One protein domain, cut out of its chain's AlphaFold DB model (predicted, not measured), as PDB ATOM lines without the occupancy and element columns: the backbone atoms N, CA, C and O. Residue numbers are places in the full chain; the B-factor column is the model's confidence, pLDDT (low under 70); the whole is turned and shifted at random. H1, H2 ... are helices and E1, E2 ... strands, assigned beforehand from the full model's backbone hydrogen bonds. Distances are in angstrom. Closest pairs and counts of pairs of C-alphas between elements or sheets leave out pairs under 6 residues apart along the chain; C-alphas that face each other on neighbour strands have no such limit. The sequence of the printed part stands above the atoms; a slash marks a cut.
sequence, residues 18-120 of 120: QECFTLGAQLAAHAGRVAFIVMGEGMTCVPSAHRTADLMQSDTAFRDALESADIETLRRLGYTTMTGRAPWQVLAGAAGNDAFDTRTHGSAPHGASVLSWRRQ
ATOM      1  N   GLN A  18     -41.054  24.884  52.662       93.81
ATOM      2  CA  GLN A  18     -39.724  25.232  53.163       93.81
ATOM      3  C   GLN A  18     -38.835  23.999  53.373       93.81
ATOM      4  O   GLN A  18     -37.692  24.015  52.921       93.81
ATOM      5  N   GLU A  19     -39.347  22.932  53.993       95.81
ATOM      6  CA  GLU A  19     -38.606  21.669  54.145       95.81
ATOM      7  C   GLU A  19     -38.220  21.082  52.786       95.81
ATOM      8  O   GLU A  19     -37.071  20.686  52.596       95.81
ATOM      9  N   CYS A  20     -39.139  21.100  51.814       96.06
ATOM     10  CA  CYS A  20     -38.864  20.622  50.461       96.06
ATOM     11  C   CYS A  20     -37.743  21.432  49.790       96.06
ATOM     12  O   CYS A  20     -36.801  20.852  49.249       96.06
ATOM     13  N   PHE A  21     -37.792  22.768  49.855       96.19
ATOM     14  CA  PHE A  21     -36.754  23.606  49.246       96.19
ATOM     15  C   PHE A  21     -35.393  23.406  49.906       96.19
ATOM     16  O   PHE A  21     -34.377  23.341  49.214       96.19
ATOM     17  N   THR A  22     -35.371  23.313  51.236       97.56
ATOM     18  CA  THR A  22     -34.144  23.067  51.992       97.56
ATOM     19  C   THR A  22     -33.548  21.708  51.634       97.56
ATOM     20  O   THR A  22     -32.351  21.644  51.356       97.56
ATOM     21  N   LEU A  23     -34.367  20.656  51.561       97.88
ATOM     22  CA  LEU A  23     -33.926  19.326  51.143       97.88
ATOM     23  C   LEU A  23     -33.341  19.353  49.724       97.88
ATOM     24  O   LEU A  23     -32.236  18.867  49.503       97.88
ATOM     25  N   GLY A  24     -34.025  19.992  48.773       97.88
ATOM     26  CA  GLY A  24     -33.538  20.135  47.400       97.88
ATOM     27  C   GLY A  24     -32.170  20.809  47.308       97.88
ATOM     28  O   GLY A  24     -31.268  20.302  46.641       97.88
ATOM     29  N   ALA A  25     -31.991  21.919  48.029       98.06
ATOM     30  CA  ALA A  25     -30.722  22.639  48.068       98.06
ATOM     31  C   ALA A  25     -29.590  21.786  48.672       98.06
ATOM     32  O   ALA A  25     -28.471  21.790  48.160       98.06
ATOM     33  N   GLN A  26     -29.880  21.023  49.730       98.00
ATOM     34  CA  GLN A  26     -28.913  20.115  50.357       98.00
ATOM     35  C   GLN A  26     -28.499  18.978  49.415       98.00
ATOM     36  O   GLN A  26     -27.309  18.701  49.280       98.00
ATOM     37  N   LEU A  27     -29.461  18.360  48.723       97.25
ATOM     38  CA  LEU A  27     -29.197  17.300  47.747       97.25
ATOM     39  C   LEU A  27     -28.359  17.807  46.569       97.25
ATOM     40  O   LEU A  27     -27.419  17.138  46.145       97.25
ATOM     41  N   ALA A  28     -28.652  19.007  46.059       96.69
ATOM     42  CA  ALA A  28     -27.893  19.605  44.963       96.69
ATOM     43  C   ALA A  28     -26.445  19.942  45.359       96.69
ATOM     44  O   ALA A  28     -25.552  19.887  44.516       96.69
ATOM     45  N   ALA A  29     -26.204  20.248  46.636       96.12
ATOM     46  CA  ALA A  29     -24.877  20.525  47.181       96.12
ATOM     47  C   ALA A  29     -24.069  19.260  47.535       96.12
ATOM     48  O   ALA A  29     -22.896  19.374  47.892       96.12
ATOM     49  N   HIS A  30     -24.663  18.064  47.443       94.06
ATOM     50  CA  HIS A  30     -24.028  16.815  47.878       94.06
ATOM     51  C   HIS A  30     -22.764  16.455  47.076       94.06
ATOM     52  O   HIS A  30     -21.849  15.828  47.607       94.06
ATOM     53  N   ALA A  31     -22.691  16.856  45.803       92.25
ATOM     54  CA  ALA A  31     -21.537  16.625  44.938       92.25
ATOM     55  C   ALA A  31     -21.379  17.746  43.899       92.25
ATOM     56  O   ALA A  31     -22.306  18.503  43.631       92.25
ATOM     57  N   GLY A  32     -20.211  17.822  43.249       90.25
ATOM     58  CA  GLY A  32     -19.931  18.865  42.250       90.25
ATOM     59  C   GLY A  32     -20.827  18.827  41.000       90.25
ATOM     60  O   GLY A  32     -20.947  19.835  40.311       90.25
ATOM     61  N   ARG A  33     -21.451  17.681  40.688       92.00
ATOM     62  CA  ARG A  33     -22.481  17.541  39.646       92.00
ATOM     63  C   ARG A  33     -23.522  16.524  40.089       92.00
ATOM     64  O   ARG A  33     -23.181  15.362  40.287       92.00
ATOM     65  N   VAL A  34     -24.774  16.957  40.179       95.06
ATOM     66  CA  VAL A  34     -25.908  16.119  40.574       95.06
ATOM     67  C   VAL A  34     -26.963  16.165  39.474       95.06
ATOM     68  O   VAL A  34     -27.257  17.230  38.932       95.06
ATOM     69  N   ALA A  35     -27.516  15.005  39.131       94.94
ATOM     70  CA  ALA A  35     -28.682  14.886  38.266       94.94
ATOM     71  C   ALA A  35     -29.864  14.393  39.103       94.94
ATOM     72  O   ALA A  35     -29.703  13.497  39.929       94.94
ATOM     73  N   PHE A  36     -31.040  14.970  38.873       96.50
ATOM     74  CA  PHE A  36     -32.261  14.611  39.583       96.50
ATOM     75  C   PHE A  36     -33.196  13.838  38.656       96.50
ATOM     76  O   PHE A  36     -33.396  14.215  37.502       96.50
ATOM     77  N   ILE A  37     -33.800  12.780  39.190       95.62
ATOM     78  CA  ILE A  37     -34.989  12.146  38.622       95.62
ATOM     79  C   ILE A  37     -36.085  12.336  39.659       95.62
ATOM     80  O   ILE A  37     -35.978  11.838  40.777       95.62
ATOM     81  N   VAL A  38     -37.114  13.092  39.294       95.38
ATOM     82  CA  VAL A  38     -38.197  13.473  40.203       95.38
ATOM     83  C   VAL A  38     -39.498  12.926  39.647       95.38
ATOM     84  O   VAL A  38     -39.809  13.119  38.475       95.38
ATOM     85  N   MET A  39     -40.247  12.224  40.491       90.56
ATOM     86  CA  MET A  39     -41.521  11.608  40.136       90.56
ATOM     87  C   MET A  39     -42.629  12.222  40.979       90.56
ATOM     88  O   MET A  39     -42.443  12.486  42.164       90.56
ATOM     89  N   GLY A  40     -43.784  12.442  40.362       89.38
ATOM     90  CA  GLY A  40     -44.932  13.023  41.032       89.38
ATOM     91  C   GLY A  40     -46.176  12.925  40.169       89.38
ATOM     92  O   GLY A  40     -46.084  12.854  38.944       89.38
ATOM     93  N   GLU A  41     -47.330  12.931  40.819       88.81
ATOM     94  CA  GLU A  41     -48.626  12.923  40.157       88.81
ATOM     95  C   GLU A  41     -49.413  14.179  40.538       88.81
ATOM     96  O   GLU A  41     -49.319  14.688  41.661       88.81
ATOM     97  N   GLY A  42     -50.157  14.702  39.563       88.06
ATOM     98  CA  GLY A  42     -51.033  15.843  39.757       88.06
ATOM     99  C   GLY A  42     -52.373  15.449  40.374       88.06
ATOM    100  O   GLY A  42     -52.468  14.525  41.176       88.06
ATOM    101  N   MET A  43     -53.446  16.138  40.000       86.44
ATOM    102  CA  MET A  43     -54.786  15.898  40.553       86.44
ATOM    103  C   MET A  43     -55.439  14.587  40.080       86.44
ATOM    104  O   MET A  43     -56.575  14.292  40.460       86.44
ATOM    105  N   THR A  44     -54.779  13.802  39.225       85.69
ATOM    106  CA  THR A  44     -55.298  12.513  38.746       85.69
ATOM    107  C   THR A  44     -55.487  11.513  39.884       85.69
ATOM    108  O   THR A  44     -56.449  10.744  39.837       85.69
ATOM    109  N   CYS A  45     -54.700  11.627  40.959       78.50
ATOM    110  CA  CYS A  45     -54.857  10.846  42.184       78.50
ATOM    111  C   CYS A  45     -56.093  11.243  43.017       78.50
ATOM    112  O   CYS A  45     -56.475  10.530  43.945       78.50
ATOM    113  N   VAL A  46     -56.740  12.372  42.704       84.19
ATOM    114  CA  VAL A  46     -57.918  12.876  43.421       84.19
ATOM    115  C   VAL A  46     -59.193  12.394  42.719       84.19
ATOM    116  O   VAL A  46     -59.356  12.649  41.516       84.19
ATOM    117  N   PRO A  47     -60.134  11.736  43.431       86.81
ATOM    118  CA  PRO A  47     -61.405  11.316  42.847       86.81
ATOM    119  C   PRO A  47     -62.168  12.503  42.260       86.81
ATOM    120  O   PRO A  47     -62.230  13.561  42.883       86.81
ATOM    121  N   SER A  48     -62.804  12.323  41.101       89.06
ATOM    122  CA  SER A  48     -63.475  13.414  40.376       89.06
ATOM    123  C   SER A  48     -64.497  14.182  41.223       89.06
ATOM    124  O   SER A  48     -64.595  15.396  41.092       89.06
ATOM    125  N   ALA A  49     -65.204  13.504  42.135       91.38
ATOM    126  CA  ALA A  49     -66.172  14.121  43.049       91.38
ATOM    127  C   ALA A  49     -65.551  15.117  44.052       91.38
ATOM    128  O   ALA A  49     -66.269  15.935  44.618       91.38
ATOM    129  N   HIS A  50     -64.233  15.058  44.266       87.81
ATOM    130  CA  HIS A  50     -63.490  15.932  45.178       87.81
ATOM    131  C   HIS A  50     -62.632  16.973  44.442       87.81
ATOM    132  O   HIS A  50     -61.852  17.682  45.076       87.81
ATOM    133  N   ARG A  51     -62.738  17.074  43.109       89.94
ATOM    134  CA  ARG A  51     -61.973  18.058  42.333       89.94
ATOM    135  C   ARG A  51     -62.673  19.411  42.362       89.94
ATOM    136  O   ARG A  51     -63.753  19.574  41.801       89.94
ATOM    137  N   THR A  52     -62.045  20.382  43.015       89.88
ATOM    138  CA  THR A  52     -62.503  21.775  43.061       89.88
ATOM    139  C   THR A  52     -61.883  22.594  41.929       89.88
ATOM    140  O   THR A  52     -60.881  22.193  41.333       89.88
ATOM    141  N   ALA A  53     -62.460  23.763  41.631       90.69
ATOM    142  CA  ALA A  53     -61.888  24.700  40.659       90.69
ATOM    143  C   ALA A  53     -60.459  25.123  41.044       90.69
ATOM    144  O   ALA A  53     -59.564  25.080  40.201       90.69
ATOM    145  N   ASP A  54     -60.233  25.418  42.326       89.25
ATOM    146  CA  ASP A  54     -58.921  25.818  42.848       89.25
ATOM    147  C   ASP A  54     -57.874  24.702  42.708       89.25
ATOM    148  O   ASP A  54     -56.713  24.968  42.391       89.25
ATOM    149  N   LEU A  55     -58.278  23.435  42.885       88.12
ATOM    150  CA  LEU A  55     -57.396  22.286  42.676       88.12
ATOM    151  C   LEU A  55     -56.998  22.154  41.203       88.12
ATOM    152  O   LEU A  55     -55.825  21.951  40.909       88.12
ATOM    153  N   MET A  56     -57.956  22.292  40.280       89.44
ATOM    154  CA  MET A  56     -57.682  22.233  38.838       89.44
ATOM    155  C   MET A  56     -56.766  23.377  38.389       89.44
ATOM    156  O   MET A  56     -55.847  23.168  37.593       89.44
ATOM    157  N   GLN A  57     -56.984  24.581  38.925       90.19
ATOM    158  CA  GLN A  57     -56.122  25.732  38.673       90.19
ATOM    159  C   GLN A  57     -54.705  25.492  39.205       90.19
ATOM    160  O   GLN A  57     -53.736  25.756  38.498       90.19
ATOM    161  N   SER A  58     -54.579  24.945  40.416       88.75
ATOM    162  CA  SER A  58     -53.282  24.629  41.026       88.75
ATOM    163  C   SER A  58     -52.534  23.534  40.266       88.75
ATOM    164  O   SER A  58     -51.335  23.654  40.038       88.75
ATOM    165  N   ASP A  59     -53.232  22.484  39.832       89.94
ATOM    166  CA  ASP A  59     -52.670  21.411  39.003       89.94
ATOM    167  C   ASP A  59     -52.141  21.941  37.664       89.94
ATOM    168  O   ASP A  59     -51.059  21.560  37.216       89.94
ATOM    169  N   THR A  60     -52.870  22.884  37.064       91.38
ATOM    170  CA  THR A  60     -52.441  23.581  35.846       91.38
ATOM    171  C   THR A  60     -51.215  24.445  36.103       91.38
ATOM    172  O   THR A  60     -50.225  24.308  35.395       91.38
ATOM    173  N   ALA A  61     -51.223  25.238  37.175       92.62
ATOM    174  CA  ALA A  61     -50.088  26.073  37.547       92.62
ATOM    175  C   ALA A  61     -48.817  25.254  37.835       92.62
ATOM    176  O   ALA A  61     -47.730  25.654  37.430       92.62
ATOM    177  N   PHE A  62     -48.936  24.091  38.489       92.00
ATOM    178  CA  PHE A  62     -47.804  23.181  38.686       92.00
ATOM    179  C   PHE A  62     -47.266  22.651  37.358       92.00
ATOM    180  O   PHE A  62     -46.055  22.653  37.158       92.00
ATOM    181  N   ARG A  63     -48.144  22.208  36.450       91.25
ATOM    182  CA  ARG A  63     -47.740  21.706  35.131       91.25
ATOM    183  C   ARG A  63     -47.005  22.777  34.332       91.25
ATOM    184  O   ARG A  63     -45.895  22.523  33.879       91.25
ATOM    185  N   ASP A  64     -47.580  23.969  34.230       93.94
ATOM    186  CA  ASP A  64     -47.001  25.074  33.465       93.94
ATOM    187  C   ASP A  64     -45.649  25.503  34.057       93.94
ATOM    188  O   ASP A  64     -44.681  25.740  33.328       93.94
ATOM    189  N   ALA A  65     -45.542  25.537  35.390       95.38
ATOM    190  CA  ALA A  65     -44.294  25.856  36.072       95.38
ATOM    191  C   ALA A  65     -43.226  24.768  35.873       95.38
ATOM    192  O   ALA A  65     -42.048  25.078  35.709       95.38
ATOM    193  N   LEU A  66     -43.620  23.492  35.824       94.31
ATOM    194  CA  LEU A  66     -42.710  22.396  35.496       94.31
ATOM    195  C   LEU A  66     -42.239  22.450  34.036       94.31
ATOM    196  O   LEU A  66     -41.063  22.217  33.757       94.31
ATOM    197  N   GLU A  67     -43.130  22.767  33.100       94.75
ATOM    198  CA  GLU A  67     -42.813  22.871  31.672       94.75
ATOM    199  C   GLU A  67     -41.912  24.069  31.353       94.75
ATOM    200  O   GLU A  67     -41.108  23.993  30.425       94.75
ATOM    201  N   SER A  68     -41.995  25.146  32.134       95.69
ATOM    202  CA  SER A  68     -41.198  26.371  31.959       95.69
ATOM    203  C   SER A  68     -40.006  26.503  32.912       95.69
ATOM    204  O   SER A  68     -39.249  27.462  32.799       95.69
ATOM    205  N   ALA A  69     -39.826  25.553  33.839       96.56
ATOM    206  CA  ALA A  69     -38.886  25.661  34.957       96.56
ATOM    207  C   ALA A  69     -39.058  26.957  35.778       96.56
ATOM    208  O   ALA A  69     -38.084  27.539  36.259       96.56
ATOM    209  N   ASP A  70     -40.303  27.399  35.976       96.62
ATOM    210  CA  ASP A  70     -40.638  28.540  36.830       96.62
ATOM    211  C   ASP A  70     -40.520  28.152  38.314       96.62
ATOM    212  O   ASP A  70     -41.485  27.772  38.990       96.62
ATOM    213  N   ILE A  71     -39.289  28.242  38.821       95.69
ATOM    214  CA  ILE A  71     -38.935  27.910  40.204       95.69
ATOM    215  C   ILE A  71     -39.729  28.759  41.196       95.69
ATOM    216  O   ILE A  71     -40.189  28.260  42.221       95.69
ATOM    217  N   GLU A  72     -39.929  30.033  40.884       93.50
ATOM    218  CA  GLU A  72     -40.634  30.984  41.736       93.50
ATOM    219  C   GLU A  72     -42.105  30.598  41.922       93.50
ATOM    220  O   GLU A  72     -42.632  30.630  43.038       93.50
ATOM    221  N   THR A  73     -42.773  30.168  40.853       93.69
ATOM    222  CA  THR A  73     -44.144  29.656  40.945       93.69
ATOM    223  C   THR A  73     -44.197  28.337  41.709       93.69
ATOM    224  O   THR A  73     -45.006  28.219  42.633       93.69
ATOM    225  N   LEU A  74     -43.287  27.391  41.445       92.81
ATOM    226  CA  LEU A  74     -43.202  26.144  42.223       92.81
ATOM    227  C   LEU A  74     -43.008  26.406  43.723       92.81
ATOM    228  O   LEU A  74     -43.538  25.664  44.559       92.81
ATOM    229  N   ARG A  75     -42.297  27.487  44.076       90.94
ATOM    230  CA  ARG A  75     -42.082  27.887  45.468       90.94
ATOM    231  C   ARG A  75     -43.333  28.408  46.166       90.94
ATOM    232  O   ARG A  75     -43.502  28.185  47.364       90.94
ATOM    233  N   ARG A  76     -44.196  29.112  45.431       89.31
ATOM    234  CA  ARG A  76     -45.397  29.764  45.973       89.31
ATOM    235  C   ARG A  76     -46.617  28.856  46.043       89.31
ATOM    236  O   ARG A  76     -47.503  29.119  46.852       89.31
ATOM    237  N   LEU A  77     -46.688  27.822  45.205       85.19
ATOM    238  CA  LEU A  77     -47.840  26.923  45.175       85.19
ATOM    239  C   LEU A  77     -47.946  26.153  46.503       85.19
ATOM    240  O   LEU A  77     -47.116  25.309  46.839       85.19
ATOM    241  N   GLY A  78     -48.965  26.490  47.293       69.00
ATOM    242  CA  GLY A  78     -49.180  25.974  48.640       69.00
ATOM    243  C   GLY A  78     -50.448  25.136  48.734       69.00
ATOM    244  O   GLY A  78     -51.479  25.519  48.201       69.00
ATOM    245  N   TYR A  79     -50.346  24.016  49.453       61.53
ATOM    246  CA  TYR A  79     -51.434  23.104  49.822       61.53
ATOM    247  C   TYR A  79     -52.285  22.550  48.675       61.53
ATOM    248  O   TYR A  79     -53.264  23.127  48.221       61.53
ATOM    249  N   THR A  80     -51.952  21.325  48.287       69.12
ATOM    250  CA  THR A  80     -52.769  20.499  47.407       69.12
ATOM    251  C   THR A  80     -52.667  19.040  47.850       69.12
ATOM    252  O   THR A  80     -51.670  18.646  48.459       69.12
ATOM    253  N   THR A  81     -53.699  18.251  47.558       73.94
ATOM    254  CA  THR A  81     -53.761  16.789  47.740       73.94
ATOM    255  C   THR A  81     -52.944  16.020  46.692       73.94
ATOM    256  O   THR A  81     -52.960  14.792  46.674       73.94
ATOM    257  N   MET A  82     -52.233  16.731  45.809       85.00
ATOM    258  CA  MET A  82     -51.385  16.156  44.766       85.00
ATOM    259  C   MET A  82     -50.106  15.563  45.359       85.00
ATOM    260  O   MET A  82     -49.315  16.262  45.996       85.00
ATOM    261  N   THR A  83     -49.861  14.285  45.083       86.25
ATOM    262  CA  THR A  83     -48.677  13.553  45.561       86.25
ATOM    263  C   THR A  83     -47.372  14.093  44.974       86.25
ATOM    264  O   THR A  83     -46.318  13.959  45.591       86.25
ATOM    265  N   GLY A  84     -47.426  14.753  43.811       90.88
ATOM    266  CA  GLY A  84     -46.273  15.387  43.177       90.88
ATOM    267  C   GLY A  84     -45.807  16.687  43.831       90.88
ATOM    268  O   GLY A  84     -44.664  17.085  43.624       90.88
ATOM    269  N   ARG A  85     -46.635  17.337  44.663       93.00
ATOM    270  CA  ARG A  85     -46.324  18.671  45.203       93.00
ATOM    271  C   ARG A  85     -44.980  18.718  45.931       93.00
ATOM    272  O   ARG A  85     -44.139  19.550  45.599       93.00
ATOM    273  N   ALA A  86     -44.775  17.832  46.902       94.06
ATOM    274  CA  ALA A  86     -43.560  17.814  47.712       94.06
ATOM    275  C   ALA A  86     -42.288  17.527  46.878       94.06
ATOM    276  O   ALA A  86     -41.369  18.349  46.903       94.06
ATOM    277  N   PRO A  87     -42.207  16.449  46.068       95.12
ATOM    278  CA  PRO A  87     -41.011  16.183  45.264       95.12
ATOM    279  C   PRO A  87     -40.731  17.255  44.194       95.12
ATOM    280  O   PRO A  87     -39.568  17.569  43.942       95.12
ATOM    281  N   TRP A  88     -41.747  17.891  43.599       94.81
ATOM    282  CA  TRP A  88     -41.527  19.012  42.670       94.81
ATOM    283  C   TRP A  88     -41.004  20.270  43.370       94.81
ATOM    284  O   TRP A  88     -40.238  21.037  42.788       94.81
ATOM    285  N   GLN A  89     -41.348  20.472  44.640       95.69
ATOM    286  CA  GLN A  89     -40.762  21.535  45.452       95.69
ATOM    287  C   GLN A  89     -39.322  21.210  45.875       95.69
ATOM    288  O   GLN A  89     -38.489  22.111  45.925       95.69
ATOM    289  N   VAL A  90     -38.977  19.934  46.072       97.12
ATOM    290  CA  VAL A  90     -37.571  19.507  46.208       97.12
ATOM    291  C   VAL A  90     -36.786  19.817  44.930       97.12
ATOM    292  O   VAL A  90     -35.698  20.382  45.011       97.12
ATOM    293  N   LEU A  91     -37.354  19.550  43.747       97.12
ATOM    294  CA  LEU A  91     -36.744  19.943  42.468       97.12
ATOM    295  C   LEU A  91     -36.501  21.460  42.394       97.12
ATOM    296  O   LEU A  91     -35.411  21.887  42.023       97.12
ATOM    297  N   ALA A  92     -37.482  22.271  42.801       96.62
ATOM    298  CA  ALA A  92     -37.349  23.728  42.858       96.62
ATOM    299  C   ALA A  92     -36.249  24.186  43.837       96.62
ATOM    300  O   ALA A  92     -35.505  25.124  43.556       96.62
ATOM    301  N   GLY A  93     -36.105  23.507  44.978       97.25
ATOM    302  CA  GLY A  93     -35.003  23.728  45.917       97.25
ATOM    303  C   GLY A  93     -33.633  23.429  45.311       97.25
ATOM    304  O   GLY A  93     -32.706  24.217  45.476       97.25
ATOM    305  N   ALA A  94     -33.527  22.318  44.580       97.69
ATOM    306  CA  ALA A  94     -32.302  21.888  43.909       97.69
ATOM    307  C   ALA A  94     -31.906  22.791  42.731       97.69
ATOM    308  O   ALA A  94     -30.721  22.998  42.473       97.69
ATOM    309  N   ALA A  95     -32.897  23.333  42.021       97.00
ATOM    310  CA  ALA A  95     -32.698  24.293  40.942       97.00
ATOM    311  C   ALA A  95     -32.183  25.650  41.449       97.00
ATOM    312  O   ALA A  95     -31.415  26.313  40.754       97.00
ATOM    313  N   GLY A  96     -32.564  26.051  42.667       94.81
ATOM    314  CA  GLY A  96     -32.119  27.308  43.261       94.81
ATOM    315  C   GLY A  96     -32.516  28.511  42.403       94.81
ATOM    316  O   GLY A  96     -33.688  28.676  42.085       94.81
ATOM    317  N   ASN A  97     -31.536  29.337  42.036       94.31
ATOM    318  CA  ASN A  97     -31.723  30.494  41.152       94.31
ATOM    319  C   ASN A  97     -31.154  30.250  39.743       94.31
ATOM    320  O   ASN A  97     -30.980  31.202  38.983       94.31
ATOM    321  N   ASP A  98     -30.794  29.007  39.419       95.12
ATOM    322  CA  ASP A  98     -30.212  28.683  38.122       95.12
ATOM    323  C   ASP A  98     -31.279  28.701  37.024       95.12
ATOM    324  O   ASP A  98     -32.449  28.386  37.252       95.12
ATOM    325  N   ALA A  99     -30.856  29.035  35.807       94.75
ATOM    326  CA  ALA A  99     -31.706  28.978  34.626       94.75
ATOM    327  C   ALA A  99     -31.622  27.601  33.954       94.75
ATOM    328  O   ALA A  99     -30.561  26.966  33.924       94.75
ATOM    329  N   PHE A 100     -32.744  27.142  33.395       97.19
ATOM    330  CA  PHE A 100     -32.853  25.832  32.759       97.19
ATOM    331  C   PHE A 100     -33.548  25.926  31.403       97.19
ATOM    332  O   PHE A 100     -34.605  26.537  31.272       97.19
ATOM    333  N   ASP A 101     -32.987  25.235  30.418       96.75
ATOM    334  CA  ASP A 101     -33.687  24.902  29.186       96.75
ATOM    335  C   ASP A 101     -34.594  23.698  29.441       96.75
ATOM    336  O   ASP A 101     -34.142  22.653  29.931       96.75
ATOM    337  N   THR A 102     -35.868  23.817  29.077       96.25
ATOM    338  CA  THR A 102     -36.843  22.740  29.244       96.25
ATOM    339  C   THR A 102     -37.182  22.067  27.920       96.25
ATOM    340  O   THR A 102     -37.141  22.654  26.836       96.25
ATOM    341  N   ARG A 103     -37.510  20.777  27.995       95.19
ATOM    342  CA  ARG A 103     -38.081  20.033  26.873       95.19
ATOM    343  C   ARG A 103     -39.104  19.040  27.386       95.19
ATOM    344  O   ARG A 103     -38.772  18.194  28.217       95.19
ATOM    345  N   THR A 104     -40.302  19.104  26.823       91.19
ATOM    346  CA  THR A 104     -41.330  18.081  27.000       91.19
ATOM    347  C   THR A 104     -41.109  16.975  25.979       91.19
ATOM    348  O   THR A 104     -41.024  17.212  24.773       91.19
ATOM    349  N   HIS A 105     -40.999  15.753  26.474       86.25
ATOM    350  CA  HIS A 105     -40.992  14.534  25.683       86.25
ATOM    351  C   HIS A 105     -42.417  13.983  25.724       86.25
ATOM    352  O   HIS A 105     -43.067  14.045  26.767       86.25
ATOM    353  N   GLY A 106     -42.927  13.552  24.567       68.62
ATOM    354  CA  GLY A 106     -44.354  13.295  24.347       68.62
ATOM    355  C   GLY A 106     -45.035  12.443  25.424       68.62
ATOM    356  O   GLY A 106     -44.389  11.688  26.147       68.62
ATOM    357  N   SER A 107     -46.363  12.561  25.503       63.34
ATOM    358  CA  SER A 107     -47.172  11.813  26.467       63.34
ATOM    359  C   SER A 107     -46.919  10.308  26.327       63.34
ATOM    360  O   SER A 107     -47.113   9.725  25.258       63.34
ATOM    361  N   ALA A 108     -46.447   9.689  27.405       57.69
ATOM    362  CA  ALA A 108     -46.308   8.250  27.507       57.69
ATOM    363  C   ALA A 108     -47.698   7.584  27.431       57.69
ATOM    364  O   ALA A 108     -48.720   8.232  27.698       57.69
ATOM    365  N   PRO A 109     -47.771   6.275  27.120       54.91
ATOM    366  CA  PRO A 109     -48.996   5.511  27.336       54.91
ATOM    367  C   PRO A 109     -49.549   5.805  28.740       54.91
ATOM    368  O   PRO A 109     -48.784   5.852  29.701       54.91
ATOM    369  N   HIS A 110     -50.863   6.015  28.853       61.00
ATOM    370  CA  HIS A 110     -51.568   6.346  30.107       61.00
ATOM    371  C   HIS A 110     -51.445   7.795  30.619       61.00
ATOM    372  O   HIS A 110     -51.847   8.068  31.746       61.00
ATOM    373  N   GLY A 111     -50.984   8.743  29.795       66.88
ATOM    374  CA  GLY A 111     -51.136  10.175  30.091       66.88
ATOM    375  C   GLY A 111     -50.063  10.771  31.005       66.88
ATOM    376  O   GLY A 111     -50.219  11.900  31.462       66.88
ATOM    377  N   ALA A 112     -48.967  10.049  31.253       77.88
ATOM    378  CA  ALA A 112     -47.803  10.603  31.937       77.88
ATOM    379  C   ALA A 112     -46.970  11.468  30.976       77.88
ATOM    380  O   ALA A 112     -46.744  11.087  29.826       77.88
ATOM    381  N   SER A 113     -46.485  12.612  31.450       83.44
ATOM    382  CA  SER A 113     -45.553  13.469  30.707       83.44
ATOM    383  C   SER A 113     -44.140  13.286  31.242       83.44
ATOM    384  O   SER A 113     -43.937  13.203  32.453       83.44
ATOM    385  N   VAL A 114     -43.155  13.257  30.345       89.31
ATOM    386  CA  VAL A 114     -41.737  13.274  30.715       89.31
ATOM    387  C   VAL A 114     -41.163  14.612  30.289       89.31
ATOM    388  O   VAL A 114     -41.232  14.977  29.120       89.31
ATOM    389  N   LEU A 115     -40.568  15.344  31.221       93.25
ATOM    390  CA  LEU A 115     -39.914  16.620  30.953       93.25
ATOM    391  C   LEU A 115     -38.463  16.569  31.422       93.25
ATOM    392  O   LEU A 115     -38.133  15.893  32.394       93.25
ATOM    393  N   SER A 116     -37.589  17.266  30.707       95.56
ATOM    394  CA  SER A 116     -36.180  17.396  31.070       95.56
ATOM    395  C   SER A 116     -35.824  18.856  31.272       95.56
ATOM    396  O   SER A 116     -36.141  19.674  30.409       95.56
ATOM    397  N   TRP A 117     -35.117  19.146  32.360       97.12
ATOM    398  CA  TRP A 117     -34.480  20.431  32.616       97.12
ATOM    399  C   TRP A 117     -32.978  20.290  32.414       97.12
ATOM    400  O   TRP A 117     -32.349  19.386  32.970       97.12
ATOM    401  N   ARG A 118     -32.387  21.182  31.628       96.81
ATOM    402  CA  ARG A 118     -30.942  21.255  31.432       96.81
ATOM    403  C   ARG A 118     -30.467  22.625  31.885       96.81
ATOM    404  O   ARG A 118     -30.883  23.620  31.310       96.81
ATOM    405  N   ARG A 119     -29.603  22.664  32.901       94.81
ATOM    406  CA  ARG A 119     -29.010  23.920  33.374       94.81
ATOM    407  C   ARG A 119     -28.276  24.614  32.218       94.81
ATOM    408  O   ARG A 119     -27.567  23.922  31.476       94.81
ATOM    409  N   GLN A 120     -28.499  25.920  32.076       92.50
ATOM    410  CA  GLN A 120     -27.817  26.779  31.102       92.50
ATOM    411  C   GLN A 120     -26.341  26.987  31.457       92.50
ATOM    412  O   GLN A 120     -26.002  26.945  32.664       92.50
TER     413      GLN A 120
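This is residues 18 to 120 of the 120 residues of an uncharacterized protein of Mycobacterium grossiae (UniProt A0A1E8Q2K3). Four helices pack in a series, H1 on H4, H4 on H3 and H3 on H2, and a two-stranded hairpin, E1 and E2, lies to one side by the last residues of H2. The long link between H1 and H2, residues 29 to 52, runs the length of the domain, from Gly 32 at one end to Ala 49 at the other. The printed part has 103 residues, with four named helices and then two named strands along it, H1 H2 H3 H4 E1 E2; the sheet, order E1 - E2, is antiparallel, and the class is mixed, helices and strands. The whole is compact, with a radius of gyration of the C-alphas of 13.8 A, and only just elongated, spanning 46 by 30 by 17 A.

H1 is residues 18 to 28, 15.5 A long, and its C-alpha 18 is at (-39.724, 25.232, 53.163). H2, the longest helix, is residues 53 to 68, 22.5 A from C-alpha 53 at (-61.888, 24.700, 40.659) to C-alpha 68. H3 is residues 71 to 76, 8.9 A, and H4 is residues 85 to 95, 15.3 A. E1 is residues 100 to 105, 15.6 A, and E2 is residues 114 to 119, 16.8 A, ending with C-alpha 119 at (-29.010, 23.920, 33.374).

H1 touches H4 at a steep tilt of 47 degrees, the same way; their closest C-alphas, of Phe 21 and Gly 93, are 3.8 A apart. H1 and H2 are apart. H2 touches H3 with residues 61 to 66 alone, closest at the C-alphas of Ala 65 and Thr 73, 6.2 A; the two form a helical hairpin, opposite ways at a shallow tilt of 20 degrees. H3 and H4 are also a helical hairpin and touch at a steep tilt of 42 degrees, their closest C-alphas being those of Ile 71 and Ala 92, 5.2 A. H2 and H4 are near each other. The closest C-alphas of H2 and E1 are those of Ser 68 and Thr 102, 6.3 A. E1 and E2 form an antiparallel hairpin, with N 101 and O 118 at 2.8 A and N 103 and O 116 at 3.0 A, within hydrogen-bond range. In H1, H2, H3 and H4 every O i to N i+4 pair is within hydrogen-bond range.

The C-alphas of Gly 32 and Ala 49, the two farthest apart, are 46.5 A from each other. The printed part has no cut and ends at residue 120, the chain's last residue. The link from H1 to H2, 24 residues, is long. The mean pLDDT of the printed part is 89.9; residues 78 to 80 and 106 to 111 are under 70.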